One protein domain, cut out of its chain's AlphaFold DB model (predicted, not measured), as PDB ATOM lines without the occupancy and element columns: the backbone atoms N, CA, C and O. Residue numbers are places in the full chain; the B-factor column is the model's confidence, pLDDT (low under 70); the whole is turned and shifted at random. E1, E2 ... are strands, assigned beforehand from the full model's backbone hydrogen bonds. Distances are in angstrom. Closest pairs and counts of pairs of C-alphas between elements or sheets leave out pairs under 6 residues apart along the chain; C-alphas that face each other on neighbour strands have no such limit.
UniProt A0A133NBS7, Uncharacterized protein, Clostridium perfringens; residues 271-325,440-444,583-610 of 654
ATOM      1  N   GLY A 271       8.644 151.339 373.974       88.75
ATOM      2  CA  GLY A 271       7.771 150.864 375.045       88.75
ATOM      3  C   GLY A 271       8.521 150.708 376.365       88.75
ATOM      4  O   GLY A 271       9.601 150.120 376.404       88.75
ATOM      5  N   TYR A 272       7.925 151.188 377.449       93.00
ATOM      6  CA  TYR A 272       8.457 151.093 378.803       93.00
ATOM      7  C   TYR A 272       7.427 150.480 379.751       93.00
ATOM      8  O   TYR A 272       6.218 150.639 379.570       93.00
ATOM      9  N   GLU A 273       7.911 149.791 380.784       95.38
ATOM     10  CA  GLU A 273       7.078 149.257 381.858       95.38
ATOM     11  C   GLU A 273       7.804 149.362 383.209       95.38
ATOM     12  O   GLU A 273       8.960 148.961 383.325       95.38
ATOM     13  N   GLY A 274       7.144 149.904 384.235       92.81
ATOM     14  CA  GLY A 274       7.722 150.037 385.574       92.81
ATOM     15  C   GLY A 274       6.939 150.969 386.500       92.81
ATOM     16  O   GLY A 274       6.080 151.729 386.062       92.81
ATOM     17  N   ALA A 275       7.221 150.906 387.804       89.00
ATOM     18  CA  ALA A 275       6.712 151.880 388.782       89.00
ATOM     19  C   ALA A 275       7.492 153.206 388.734       89.00
ATOM     20  O   ALA A 275       6.925 154.276 388.943       89.00
ATOM     21  N   PHE A 276       8.788 153.096 388.430       90.38
ATOM     22  CA  PHE A 276       9.725 154.184 388.200       90.38
ATOM     23  C   PHE A 276      10.460 153.875 386.901       90.38
ATOM     24  O   PHE A 276      11.042 152.798 386.763       90.38
ATOM     25  N   VAL A 277      10.382 154.779 385.934       91.19
ATOM     26  CA  VAL A 277      10.967 154.588 384.604       91.19
ATOM     27  C   VAL A 277      11.756 155.835 384.247       91.19
ATOM     28  O   VAL A 277      11.242 156.947 384.345       91.19
ATOM     29  N   VAL A 278      12.996 155.647 383.804       89.75
ATOM     30  CA  VAL A 278      13.815 156.714 383.224       89.75
ATOM     31  C   VAL A 278      13.857 156.504 381.719       89.75
ATOM     32  O   VAL A 278      14.306 155.462 381.241       89.75
ATOM     33  N   CYS A 279      13.370 157.489 380.975       88.38
ATOM     34  CA  CYS A 279      13.436 157.504 379.522       88.38
ATOM     35  C   CYS A 279      14.515 158.499 379.093       88.38
ATOM     36  O   CYS A 279      14.410 159.696 379.366       88.38
ATOM     37  N   GLU A 280      15.540 157.993 378.418       84.69
ATOM     38  CA  GLU A 280      16.613 158.792 377.826       84.69
ATOM     39  C   GLU A 280      16.244 159.229 376.401       84.69
ATOM     40  O   GLU A 280      15.444 158.588 375.718       84.69
ATOM     41  N   ASN A 281      16.867 160.306 375.932       78.62
ATOM     42  CA  ASN A 281      16.706 160.881 374.596       78.62
ATOM     43  C   ASN A 281      15.252 161.233 374.232       78.62
ATOM     44  O   ASN A 281      14.855 161.142 373.071       78.62
ATOM     45  N   THR A 282      14.439 161.629 375.208       85.00
ATOM     46  CA  THR A 282      13.032 161.995 374.989       85.00
ATOM     47  C   THR A 282      12.885 163.356 374.295       85.00
ATOM     48  O   THR A 282      13.793 164.188 374.318       85.00
ATOM     49  N   ILE A 283      11.740 163.599 373.653       84.19
ATOM     50  CA  ILE A 283      11.368 164.908 373.079       84.19
ATOM     51  C   ILE A 283      10.203 165.534 373.846       84.19
ATOM     52  O   ILE A 283       9.528 164.844 374.606       84.19
ATOM     53  N   GLU A 284       9.945 166.828 373.635       88.31
ATOM     54  CA  GLU A 284       8.699 167.447 374.102       88.31
ATOM     55  C   GLU A 284       7.515 166.869 373.312       88.31
ATOM     56  O   GLU A 284       7.385 167.108 372.112       88.31
ATOM     57  N   SER A 285       6.713 166.034 373.971       90.38
ATOM     58  CA  SER A 285       5.586 165.294 373.390       90.38
ATOM     59  C   SER A 285       4.702 164.754 374.524       90.38
ATOM     60  O   SER A 285       4.768 165.247 375.650       90.38
ATOM     61  N   ARG A 286       3.876 163.747 374.238       92.69
ATOM     62  CA  ARG A 286       3.106 162.978 375.222       92.69
ATOM     63  C   ARG A 286       3.423 161.496 375.092       92.69
ATOM     64  O   ARG A 286       3.806 161.027 374.014       92.69
ATOM     65  N   THR A 287       3.241 160.758 376.180       94.44
ATOM     66  CA  THR A 287       3.188 159.298 376.113       94.44
ATOM     67  C   THR A 287       2.059 158.837 375.200       94.44
ATOM     68  O   THR A 287       1.150 159.599 374.877       94.44
ATOM     69  N   LYS A 288       2.131 157.579 374.770       92.06
ATOM     70  CA  LYS A 288       1.047 156.916 374.048       92.06
ATOM     71  C   LYS A 288       0.676 155.608 374.719       92.06
ATOM     72  O   LYS A 288       1.546 154.883 375.205       92.06
ATOM     73  N   GLY A 289      -0.617 155.293 374.682       92.44
ATOM     74  CA  GLY A 289      -1.135 153.999 375.115       92.44
ATOM     75  C   GLY A 289      -0.840 153.710 376.584       92.44
ATOM     76  O   GLY A 289      -0.532 152.565 376.920       92.44
ATOM     77  N   MET A 290      -0.875 154.737 377.442       96.06
ATOM     78  CA  MET A 290      -0.600 154.543 378.856       96.06
ATOM     79  C   MET A 290      -1.614 153.598 379.501       96.06
ATOM     80  O   MET A 290      -2.825 153.716 379.324       96.06
ATOM     81  N   ILE A 291      -1.092 152.651 380.272       97.38
ATOM     82  CA  ILE A 291      -1.841 151.700 381.082       97.38
ATOM     83  C   ILE A 291      -1.274 151.748 382.495       97.38
ATOM     84  O   ILE A 291      -0.066 151.607 382.697       97.38
ATOM     85  N   VAL A 292      -2.154 151.876 383.482       97.81
ATOM     86  CA  VAL A 292      -1.807 151.793 384.902       97.81
ATOM     87  C   VAL A 292      -2.310 150.461 385.445       97.81
ATOM     88  O   VAL A 292      -3.509 150.200 385.438       97.81
ATOM     89  N   LYS A 293      -1.399 149.603 385.903       97.75
ATOM     90  CA  LYS A 293      -1.697 148.256 386.405       97.75
ATOM     91  C   LYS A 293      -1.659 148.219 387.933       97.75
ATOM     92  O   LYS A 293      -0.761 148.800 388.544       97.75
ATOM     93  N   GLY A 294      -2.605 147.496 388.527       96.75
ATOM     94  CA  GLY A 294      -2.720 147.281 389.966       96.75
ATOM     95  C   GLY A 294      -1.566 146.502 390.591       96.75
ATOM     96  O   GLY A 294      -0.773 145.852 389.903       96.75
ATOM     97  N   LYS A 295      -1.502 146.566 391.922       95.25
ATOM     98  CA  LYS A 295      -0.593 145.779 392.760       95.25
ATOM     99  C   LYS A 295      -1.274 145.475 394.088       95.25
ATOM    100  O   LYS A 295      -1.920 146.346 394.653       95.25
ATOM    101  N   THR A 296      -1.082 144.267 394.596       95.19
ATOM    102  CA  THR A 296      -1.473 143.862 395.947       95.19
ATOM    103  C   THR A 296      -0.283 143.202 396.620       95.19
ATOM    104  O   THR A 296       0.383 142.362 396.012       95.19
ATOM    105  N   VAL A 297      -0.014 143.581 397.865       91.88
ATOM    106  CA  VAL A 297       1.027 142.980 398.702       91.88
ATOM    107  C   VAL A 297       0.440 142.543 400.038       91.88
ATOM    108  O   VAL A 297      -0.529 143.127 400.517       91.88
ATOM    109  N   VAL A 298       1.037 141.509 400.625       90.00
ATOM    110  CA  VAL A 298       0.824 141.174 402.035       90.00
ATOM    111  C   VAL A 298       1.925 141.876 402.817       90.00
ATOM    112  O   VAL A 298       3.103 141.595 402.592       90.00
ATOM    113  N   ASP A 299       1.541 142.810 403.678       84.62
ATOM    114  CA  ASP A 299       2.444 143.571 404.537       84.62
ATOM    115  C   ASP A 299       2.124 143.230 405.996       84.62
ATOM    116  O   ASP A 299       1.070 143.582 406.529       84.62
ATOM    117  N   GLY A 300       2.979 142.417 406.621       84.88
ATOM    118  CA  GLY A 300       2.666 141.790 407.905       84.88
ATOM    119  C   GLY A 300       1.416 140.905 407.820       84.88
ATOM    120  O   GLY A 300       1.407 139.917 407.090       84.88
ATOM    121  N   ASN A 301       0.371 141.267 408.572       83.19
ATOM    122  CA  ASN A 301      -0.930 140.584 408.578       83.19
ATOM    123  C   ASN A 301      -2.010 141.373 407.813       83.19
ATOM    124  O   ASN A 301      -3.198 141.104 407.981       83.19
ATOM    125  N   GLU A 302      -1.632 142.351 406.989       89.88
ATOM    126  CA  GLU A 302      -2.565 143.159 406.202       89.88
ATOM    127  C   GLU A 302      -2.388 142.912 404.702       89.88
ATOM    128  O   GLU A 302      -1.310 142.566 404.215       89.88
ATOM    129  N   LEU A 303      -3.482 143.065 403.958       92.00
ATOM    130  CA  LEU A 303      -3.492 143.025 402.498       92.00
ATOM    131  C   LEU A 303      -3.685 144.449 401.990       92.00
ATOM    132  O   LEU A 303      -4.762 145.010 402.186       92.00
ATOM    133  N   MET A 304      -2.658 144.983 401.331       93.44
ATOM    134  CA  MET A 304      -2.626 146.358 400.839       93.44
ATOM    135  C   MET A 304      -2.573 146.386 399.315       93.44
ATOM    136  O   MET A 304      -1.664 145.823 398.694       93.44
ATOM    137  N   SER A 305      -3.546 147.058 398.705       95.62
ATOM    138  CA  SER A 305      -3.624 147.272 397.262       95.62
ATOM    139  C   SER A 305      -3.227 148.690 396.844       95.62
ATOM    140  O   SER A 305      -3.217 149.637 397.631       95.62
ATOM    141  N   PHE A 306      -2.878 148.855 395.570       96.38
ATOM    142  CA  PHE A 306      -2.414 150.124 395.022       96.38
ATOM    143  C   PHE A 306      -3.492 151.214 395.150       96.38
ATOM    144  O   PHE A 306      -4.600 151.079 394.627       96.38
ATOM    145  N   GLY A 307      -3.150 152.289 395.865       94.75
ATOM    146  CA  GLY A 307      -4.041 153.400 396.205       94.75
ATOM    147  C   GLY A 307      -4.754 153.250 397.552       94.75
ATOM    148  O   GLY A 307      -5.386 154.202 397.996       94.75
ATOM    149  N   GLU A 308      -4.664 152.093 398.225       93.50
ATOM    150  CA  GLU A 308      -5.384 151.814 399.481       93.50
ATOM    151  C   GLU A 308      -4.937 152.705 400.646       93.50
ATOM    152  O   GLU A 308      -5.769 153.118 401.459       93.50
ATOM    153  N   ALA A 309      -3.648 153.052 400.683       92.19
ATOM    154  CA  ALA A 309      -3.072 153.947 401.683       92.19
ATOM    155  C   ALA A 309      -3.397 155.433 401.419       92.19
ATOM    156  O   ALA A 309      -3.383 156.242 402.345       92.19
ATOM    157  N   GLU A 310      -3.723 155.810 400.178       94.62
ATOM    158  CA  GLU A 310      -3.957 157.197 399.769       94.62
ATOM    159  C   GLU A 310      -5.447 157.465 399.507       94.62
ATOM    160  O   GLU A 310      -5.914 157.451 398.370       94.62
ATOM    161  N   LYS A 311      -6.216 157.754 400.562       91.62
ATOM    162  CA  LYS A 311      -7.656 158.059 400.447       91.62
ATOM    163  C   LYS A 311      -7.943 159.559 400.282       91.62
ATOM    164  O   LYS A 311      -7.283 160.408 400.879       91.62
ATOM    165  N   GLU A 312      -8.968 159.894 399.494       90.19
ATOM    166  CA  GLU A 312      -9.644 161.202 399.478       90.19
ATOM    167  C   GLU A 312     -11.127 161.013 399.778       90.19
ATOM    168  O   GLU A 312     -11.895 160.568 398.921       90.19
ATOM    169  N   GLY A 313     -11.543 161.320 401.007       90.81
ATOM    170  CA  GLY A 313     -12.905 161.016 401.441       90.81
ATOM    171  C   GLY A 313     -13.203 159.521 401.281       90.81
ATOM    172  O   GLY A 313     -12.529 158.688 401.882       90.81
ATOM    173  N   SER A 314     -14.199 159.184 400.459       91.69
ATOM    174  CA  SER A 314     -14.591 157.800 400.162       91.69
ATOM    175  C   SER A 314     -13.878 157.174 398.955       91.69
ATOM    176  O   SER A 314     -14.159 156.023 398.636       91.69
ATOM    177  N   LYS A 315     -13.006 157.914 398.255       94.50
ATOM    178  CA  LYS A 315     -12.288 157.439 397.060       94.50
ATOM    179  C   LYS A 315     -10.815 157.156 397.357       94.50
ATOM    180  O   LYS A 315     -10.247 157.656 398.326       94.50
ATOM    181  N   TYR A 316     -10.195 156.383 396.478       95.62
ATOM    182  CA  TYR A 316      -8.780 156.024 396.495       95.62
ATOM    183  C   TYR A 316      -8.037 156.813 395.416       95.62
ATOM    184  O   TYR A 316      -8.548 156.974 394.304       95.62
ATOM    185  N   LYS A 317      -6.846 157.324 395.740       95.62
ATOM    186  CA  LYS A 317      -6.023 158.140 394.844       95.62
ATOM    187  C   LYS A 317      -4.983 157.283 394.149       95.62
ATOM    188  O   LYS A 317      -4.184 156.626 394.804       95.62
ATOM    189  N   ILE A 318      -4.900 157.402 392.834       96.81
ATOM    190  CA  ILE A 318      -3.767 156.929 392.044       96.81
ATOM    191  C   ILE A 318      -3.029 158.154 391.515       96.81
ATOM    192  O   ILE A 318      -3.628 159.001 390.851       96.81
ATOM    193  N   ILE A 319      -1.745 158.279 391.850       95.94
ATOM    194  CA  ILE A 319      -0.943 159.462 391.540       95.94
ATOM    195  C   ILE A 319       0.205 159.052 390.627       95.94
ATOM    196  O   ILE A 319       1.137 158.368 391.051       95.94
ATOM    197  N   ILE A 320       0.146 159.509 389.381       96.50
ATOM    198  CA  ILE A 320       1.182 159.276 388.371       96.50
ATOM    199  C   ILE A 320       1.785 160.617 387.960       96.50
ATOM    200  O   ILE A 320       1.097 161.643 387.955       96.50
ATOM    201  N   SER A 321       3.079 160.632 387.656       95.50
ATOM    202  CA  SER A 321       3.755 161.854 387.227       95.50
ATOM    203  C   SER A 321       4.900 161.589 386.267       95.50
ATOM    204  O   SER A 321       5.557 160.549 386.354       95.50
ATOM    205  N   SER A 322       5.148 162.554 385.386       95.38
ATOM    206  CA  SER A 322       6.368 162.669 384.602       95.38
ATOM    207  C   SER A 322       7.114 163.944 384.984       95.38
ATOM    208  O   SER A 322       6.506 164.974 385.272       95.38
ATOM    209  N   ARG A 323       8.444 163.899 384.997       93.00
ATOM    210  CA  ARG A 323       9.307 165.031 385.348       93.00
ATOM    211  C   ARG A 323      10.450 165.167 384.363       93.00
ATOM    212  O   ARG A 323      10.974 164.169 383.870       93.00
ATOM    213  N   GLY A 324      10.848 166.405 384.093       91.75
ATOM    214  CA  GLY A 324      12.084 166.686 383.369       91.75
ATOM    215  C   GLY A 324      13.318 166.333 384.204       91.75
ATOM    216  O   GLY A 324      13.222 165.896 385.348       91.75
ATOM    217  N   LYS A 325      14.505 166.566 383.641       89.31
ATOM    218  CA  LYS A 325      15.773 166.228 384.306       89.31
ATOM    219  C   LYS A 325      16.093 167.019 385.573       89.31
ATOM    220  O   LYS A 325      16.825 166.523 386.420       89.31
ATOM    221  N   LEU A 440      -9.059 159.447 390.763       95.69
ATOM    222  CA  LEU A 440      -9.891 159.043 391.898       95.69
ATOM    223  C   LEU A 440     -10.782 157.861 391.516       95.69
ATOM    224  O   LEU A 440     -11.627 157.981 390.630       95.69
ATOM    225  N   ILE A 441     -10.633 156.743 392.222       95.62
ATOM    226  CA  ILE A 441     -11.366 155.494 391.967       95.62
ATOM    227  C   ILE A 441     -12.105 155.018 393.221       95.62
ATOM    228  O   ILE A 441     -11.746 155.378 394.340       95.62
ATOM    229  N   ASN A 442     -13.159 154.219 393.043       94.19
ATOM    230  CA  ASN A 442     -14.020 153.783 394.153       94.19
ATOM    231  C   ASN A 442     -13.409 152.656 394.996       94.19
ATOM    232  O   ASN A 442     -13.771 152.494 396.154       94.19
ATOM    233  N   GLU A 443     -12.470 151.901 394.429       94.38
ATOM    234  CA  GLU A 443     -11.773 150.790 395.085       94.38
ATOM    235  C   GLU A 443     -10.302 150.762 394.638       94.38
ATOM    236  O   GLU A 443     -10.035 151.147 393.496       94.38
ATOM    237  N   PRO A 444      -9.348 150.293 395.463       96.00
ATOM    238  CA  PRO A 444      -7.929 150.255 395.097       96.00
ATOM    239  C   PRO A 444      -7.660 149.303 393.919       96.00
ATOM    240  O   PRO A 444      -8.469 148.418 393.634       96.00
ATOM    241  N   ASP A 583      -2.377 159.964 379.787       95.06
ATOM    242  CA  ASP A 583      -1.077 160.183 379.164       95.06
ATOM    243  C   ASP A 583      -0.355 161.362 379.833       95.06
ATOM    244  O   ASP A 583      -0.951 162.370 380.233       95.06
ATOM    245  N   LEU A 584       0.961 161.242 379.941       96.75
ATOM    246  CA  LEU A 584       1.819 162.218 380.600       96.75
ATOM    247  C   LEU A 584       2.714 162.912 379.579       96.75
ATOM    248  O   LEU A 584       3.140 162.306 378.593       96.75
ATOM    249  N   ASP A 585       3.030 164.179 379.826       96.19
ATOM    250  CA  ASP A 585       3.978 164.906 378.986       96.19
ATOM    251  C   ASP A 585       5.388 164.300 379.080       96.19
ATOM    252  O   ASP A 585       5.833 163.834 380.133       96.19
ATOM    253  N   THR A 586       6.116 164.323 377.970       92.94
ATOM    254  CA  THR A 586       7.543 163.992 377.908       92.94
ATOM    255  C   THR A 586       8.354 165.266 377.729       92.94
ATOM    256  O   THR A 586       7.895 166.241 377.135       92.94
ATOM    257  N   TYR A 587       9.583 165.265 378.230       91.31
ATOM    258  CA  TYR A 587      10.473 166.422 378.214       91.31
ATOM    259  C   TYR A 587      11.721 166.144 377.396       91.31
ATOM    260  O   TYR A 587      12.106 165.000 377.187       91.31
ATOM    261  N   ILE A 588      12.377 167.195 376.918       84.25
ATOM    262  CA  ILE A 588      13.571 167.038 376.092       84.25
ATOM    263  C   ILE A 588      14.710 166.328 376.852       84.25
ATOM    264  O   ILE A 588      14.962 166.601 378.025       84.25
ATOM    265  N   ASN A 589      15.437 165.462 376.148       78.12
ATOM    266  CA  ASN A 589      16.596 164.674 376.575       78.12
ATOM    267  C   ASN A 589      16.333 163.606 377.633       78.12
ATOM    268  O   ASN A 589      16.839 162.503 377.476       78.12
ATOM    269  N   LYS A 590      15.614 163.902 378.713       86.25
ATOM    270  CA  LYS A 590      15.377 162.921 379.772       86.25
ATOM    271  C   LYS A 590      14.059 163.186 380.480       86.25
ATOM    272  O   LYS A 590      13.804 164.310 380.918       86.25
ATOM    273  N   THR A 591      13.255 162.136 380.615       92.38
ATOM    274  CA  THR A 591      11.976 162.165 381.330       92.38
ATOM    275  C   THR A 591      11.930 161.054 382.367       92.38
ATOM    276  O   THR A 591      12.186 159.892 382.055       92.38
ATOM    277  N   TYR A 592      11.567 161.411 383.593       92.31
ATOM    278  CA  TYR A 592      11.361 160.489 384.703       92.31
ATOM    279  C   TYR A 592       9.874 160.263 384.894       92.31
ATOM    280  O   TYR A 592       9.146 161.226 385.097       92.31
ATOM    281  N   PHE A 593       9.427 159.016 384.893       94.50
ATOM    282  CA  PHE A 593       8.055 158.643 385.215       94.50
ATOM    283  C   PHE A 593       8.013 157.954 386.569       94.50
ATOM    284  O   PHE A 593       8.875 157.130 386.876       94.50
ATOM    285  N   SER A 594       7.009 158.281 387.376       92.69
ATOM    286  CA  SER A 594       6.861 157.706 388.710       92.69
ATOM    287  C   SER A 594       5.406 157.586 389.146       92.69
ATOM    288  O   SER A 594       4.562 158.425 388.820       92.69
ATOM    289  N   ILE A 595       5.141 156.545 389.933       93.50
ATOM    290  CA  ILE A 595       3.935 156.394 390.746       93.50
ATOM    291  C   ILE A 595       4.262 156.874 392.162       93.50
ATOM    292  O   ILE A 595       5.203 156.384 392.778       93.50
ATOM    293  N   LEU A 596       3.481 157.817 392.689       91.12
ATOM    294  CA  LEU A 596       3.761 158.493 393.965       91.12
ATOM    295  C   LEU A 596       2.978 157.914 395.160       91.12
ATOM    296  O   LEU A 596       2.809 158.592 396.170       91.12
ATOM    297  N   ASN A 597       2.471 156.688 395.034       92.94
ATOM    298  CA  ASN A 597       1.757 155.961 396.089       92.94
ATOM    299  C   ASN A 597       2.702 155.014 396.850       92.94
ATOM    300  O   ASN A 597       3.651 154.496 396.263       92.94
ATOM    301  N   ASN A 598       2.385 154.708 398.111       86.06
ATOM    302  CA  ASN A 598       3.182 153.850 398.997       86.06
ATOM    303  C   ASN A 598       3.312 152.407 398.492       86.06
ATOM    304  O   ASN A 598       4.369 151.791 398.618       86.06
ATOM    305  N   TYR A 599       2.252 151.877 397.877       89.25
ATOM    306  CA  TYR A 599       2.250 150.558 397.240       89.25
ATOM    307  C   TYR A 599       2.088 150.731 395.727       89.25
ATOM    308  O   TYR A 599       0.987 150.545 395.200       89.25
ATOM    309  N   PRO A 600       3.151 151.147 395.011       91.00
ATOM    310  CA  PRO A 600       3.027 151.569 393.627       91.00
ATOM    311  C   PRO A 600       2.746 150.375 392.718       91.00
ATOM    312  O   PRO A 600       3.391 149.327 392.822       91.00
ATOM    313  N   GLY A 601       1.787 150.561 391.812       93.94
ATOM    314  CA  GLY A 601       1.490 149.633 390.730       93.94
ATOM    315  C   GLY A 601       2.558 149.625 389.640       93.94
ATOM    316  O   GLY A 601       3.761 149.674 389.894       93.94
ATOM    317  N   THR A 602       2.130 149.540 388.387       96.50
ATOM    318  CA  THR A 602       3.047 149.559 387.242       96.50
ATOM    319  C   THR A 602       2.472 150.411 386.126       96.50
ATOM    320  O   THR A 602       1.316 150.232 385.753       96.50
ATOM    321  N   LEU A 603       3.276 151.314 385.575       97.38
ATOM    322  CA  LEU A 603       2.962 152.024 384.343       97.38
ATOM    323  C   LEU A 603       3.437 151.189 383.160       97.38
ATOM    324  O   LEU A 603       4.514 150.607 383.226       97.38
ATOM    325  N   LYS A 604       2.668 151.158 382.076       97.62
ATOM    326  CA  LYS A 604       3.101 150.669 380.765       97.62
ATOM    327  C   LYS A 604       2.711 151.704 379.724       97.62
ATOM    328  O   LYS A 604       1.546 152.070 379.672       97.62
ATOM    329  N   PHE A 605       3.657 152.183 378.935       96.56
ATOM    330  CA  PHE A 605       3.415 153.255 377.972       96.56
ATOM    331  C   PHE A 605       4.512 153.296 376.917       96.56
ATOM    332  O   PHE A 605       5.541 152.631 377.029       96.56
ATOM    333  N   GLU A 606       4.285 154.113 375.903       93.44
ATOM    334  CA  GLU A 606       5.217 154.368 374.822       93.44
ATOM    335  C   GLU A 606       5.690 155.826 374.822       93.44
ATOM    336  O   GLU A 606       4.905 156.739 375.082       93.44
ATOM    337  N   VAL A 607       6.970 156.054 374.510       90.25
ATOM    338  CA  VAL A 607       7.579 157.392 374.416       90.25
ATOM    339  C   VAL A 607       8.263 157.576 373.071       90.25
ATOM    340  O   VAL A 607       8.950 156.683 372.578       90.25
ATOM    341  N   GLN A 608       8.113 158.764 372.487       84.56
ATOM    342  CA  GLN A 608       8.878 159.161 371.308       84.56
ATOM    343  C   GLN A 608      10.308 159.550 371.700       84.56
ATOM    344  O   GLN A 608      10.515 160.408 372.563       84.56
ATOM    345  N   SER A 609      11.290 158.939 371.039       72.00
ATOM    346  CA  SER A 609      12.715 159.218 371.253       72.00
ATOM    347  C   SER A 609      13.341 159.965 370.069       72.00
ATOM    348  O   SER A 609      12.943 159.789 368.916       72.00
ATOM    349  N   ASN A 610      14.330 160.817 370.351       68.19
ATOM    350  CA  ASN A 610      15.108 161.557 369.360       68.19
ATOM    351  C   ASN A 610      16.357 160.762 368.955       68.19
ATOM    352  O   ASN A 610      17.431 160.935 369.542       68.19
TER     353      ASN A 610
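Overview. This is residues 271 to 325, 440 to 444 and 583 to 610 of the 654 residues of an uncharacterized protein of Clostridium perfringens (UniProt A0A133NBS7). Two small antiparallel sheets of three strands, E1 E8 E3 and E2 E7 E6, face each other as a sandwich, and a narrow hairpin, E4 and E5, extends the length beyond one end. E3 runs on into E4, and the hairpin's tip, residues 298 to 303, sticks out free. The printed part has 88 residues with no named helix and eight strands, E1 to E8 in order along the chain, and its class is all strand. It is only just compact, close to loose, with a radius of gyration of the C-alphas of 14.3 A, and elongated, spanning 46 by 25 by 21 A.

Arrangement. E1, residues 271 to 274, is an edge strand antiparallel to inner strand E8, residues 602 to 608, with N 272 and O 605 2.8 A apart. On the other side of E8 is edge strand E3, residues 288 to 293, antiparallel at 170 degrees, with N 291 and O 604 2.8 A apart. In the second sheet E2, residues 276 to 282, is antiparallel to E7, residues 589 to 595, with N 281 and O 589 2.7 A apart. E7 is also antiparallel to E6, residues 315 to 323, at 165 degrees, with N 323 and O 592 2.8 A apart. In this sandwich, two sheets face to face, the facing parts are 9.6 A centre to centre and the strands of one sheet stand at 27 degrees to those of the other. The closest C-alphas of E2 and E8, Thr 282 and Gln 608, are 6.2 A apart. E3 runs on into E4, residues 296 to 299, at 38 degrees. E4 and E5, residues 302 to 305, form a hairpin, with N 297 and O 304 2.9 A apart. Residues 316 to 317 of E6 pair antiparallel with residues 440 to 441.

Along the chain. E1 begins at C-alpha 271, at (7.771, 150.864, 375.045). E2 is 15.7 A long and E3 15.3 A, from first to last C-alpha. E4 and E5 have four residues each. E6, the longest strand by residues, spans 25.7 A from C-alpha 315 at (-12.288, 157.439, 397.060). E7 spans 20.7 A, and E8 spans 19.5 A, ending at C-alpha 608, at (8.878, 159.161, 371.308).

Size, cuts and confidence. The two C-alphas farthest apart, those of Asn 301 and Asn 610, are 47.3 A apart. Residues 326 to 439 are not printed, and C-alphas 325 and 440 are 27.7 A apart across that cut. Residues 445 to 582 are not printed either, with 20.0 A between C-alphas 444 and 583. Of the links that are printed whole, E5 to E6 and E7 to E8 are short and the others tight. The mean pLDDT of the printed part is 91.6, and residue 610 is under 70.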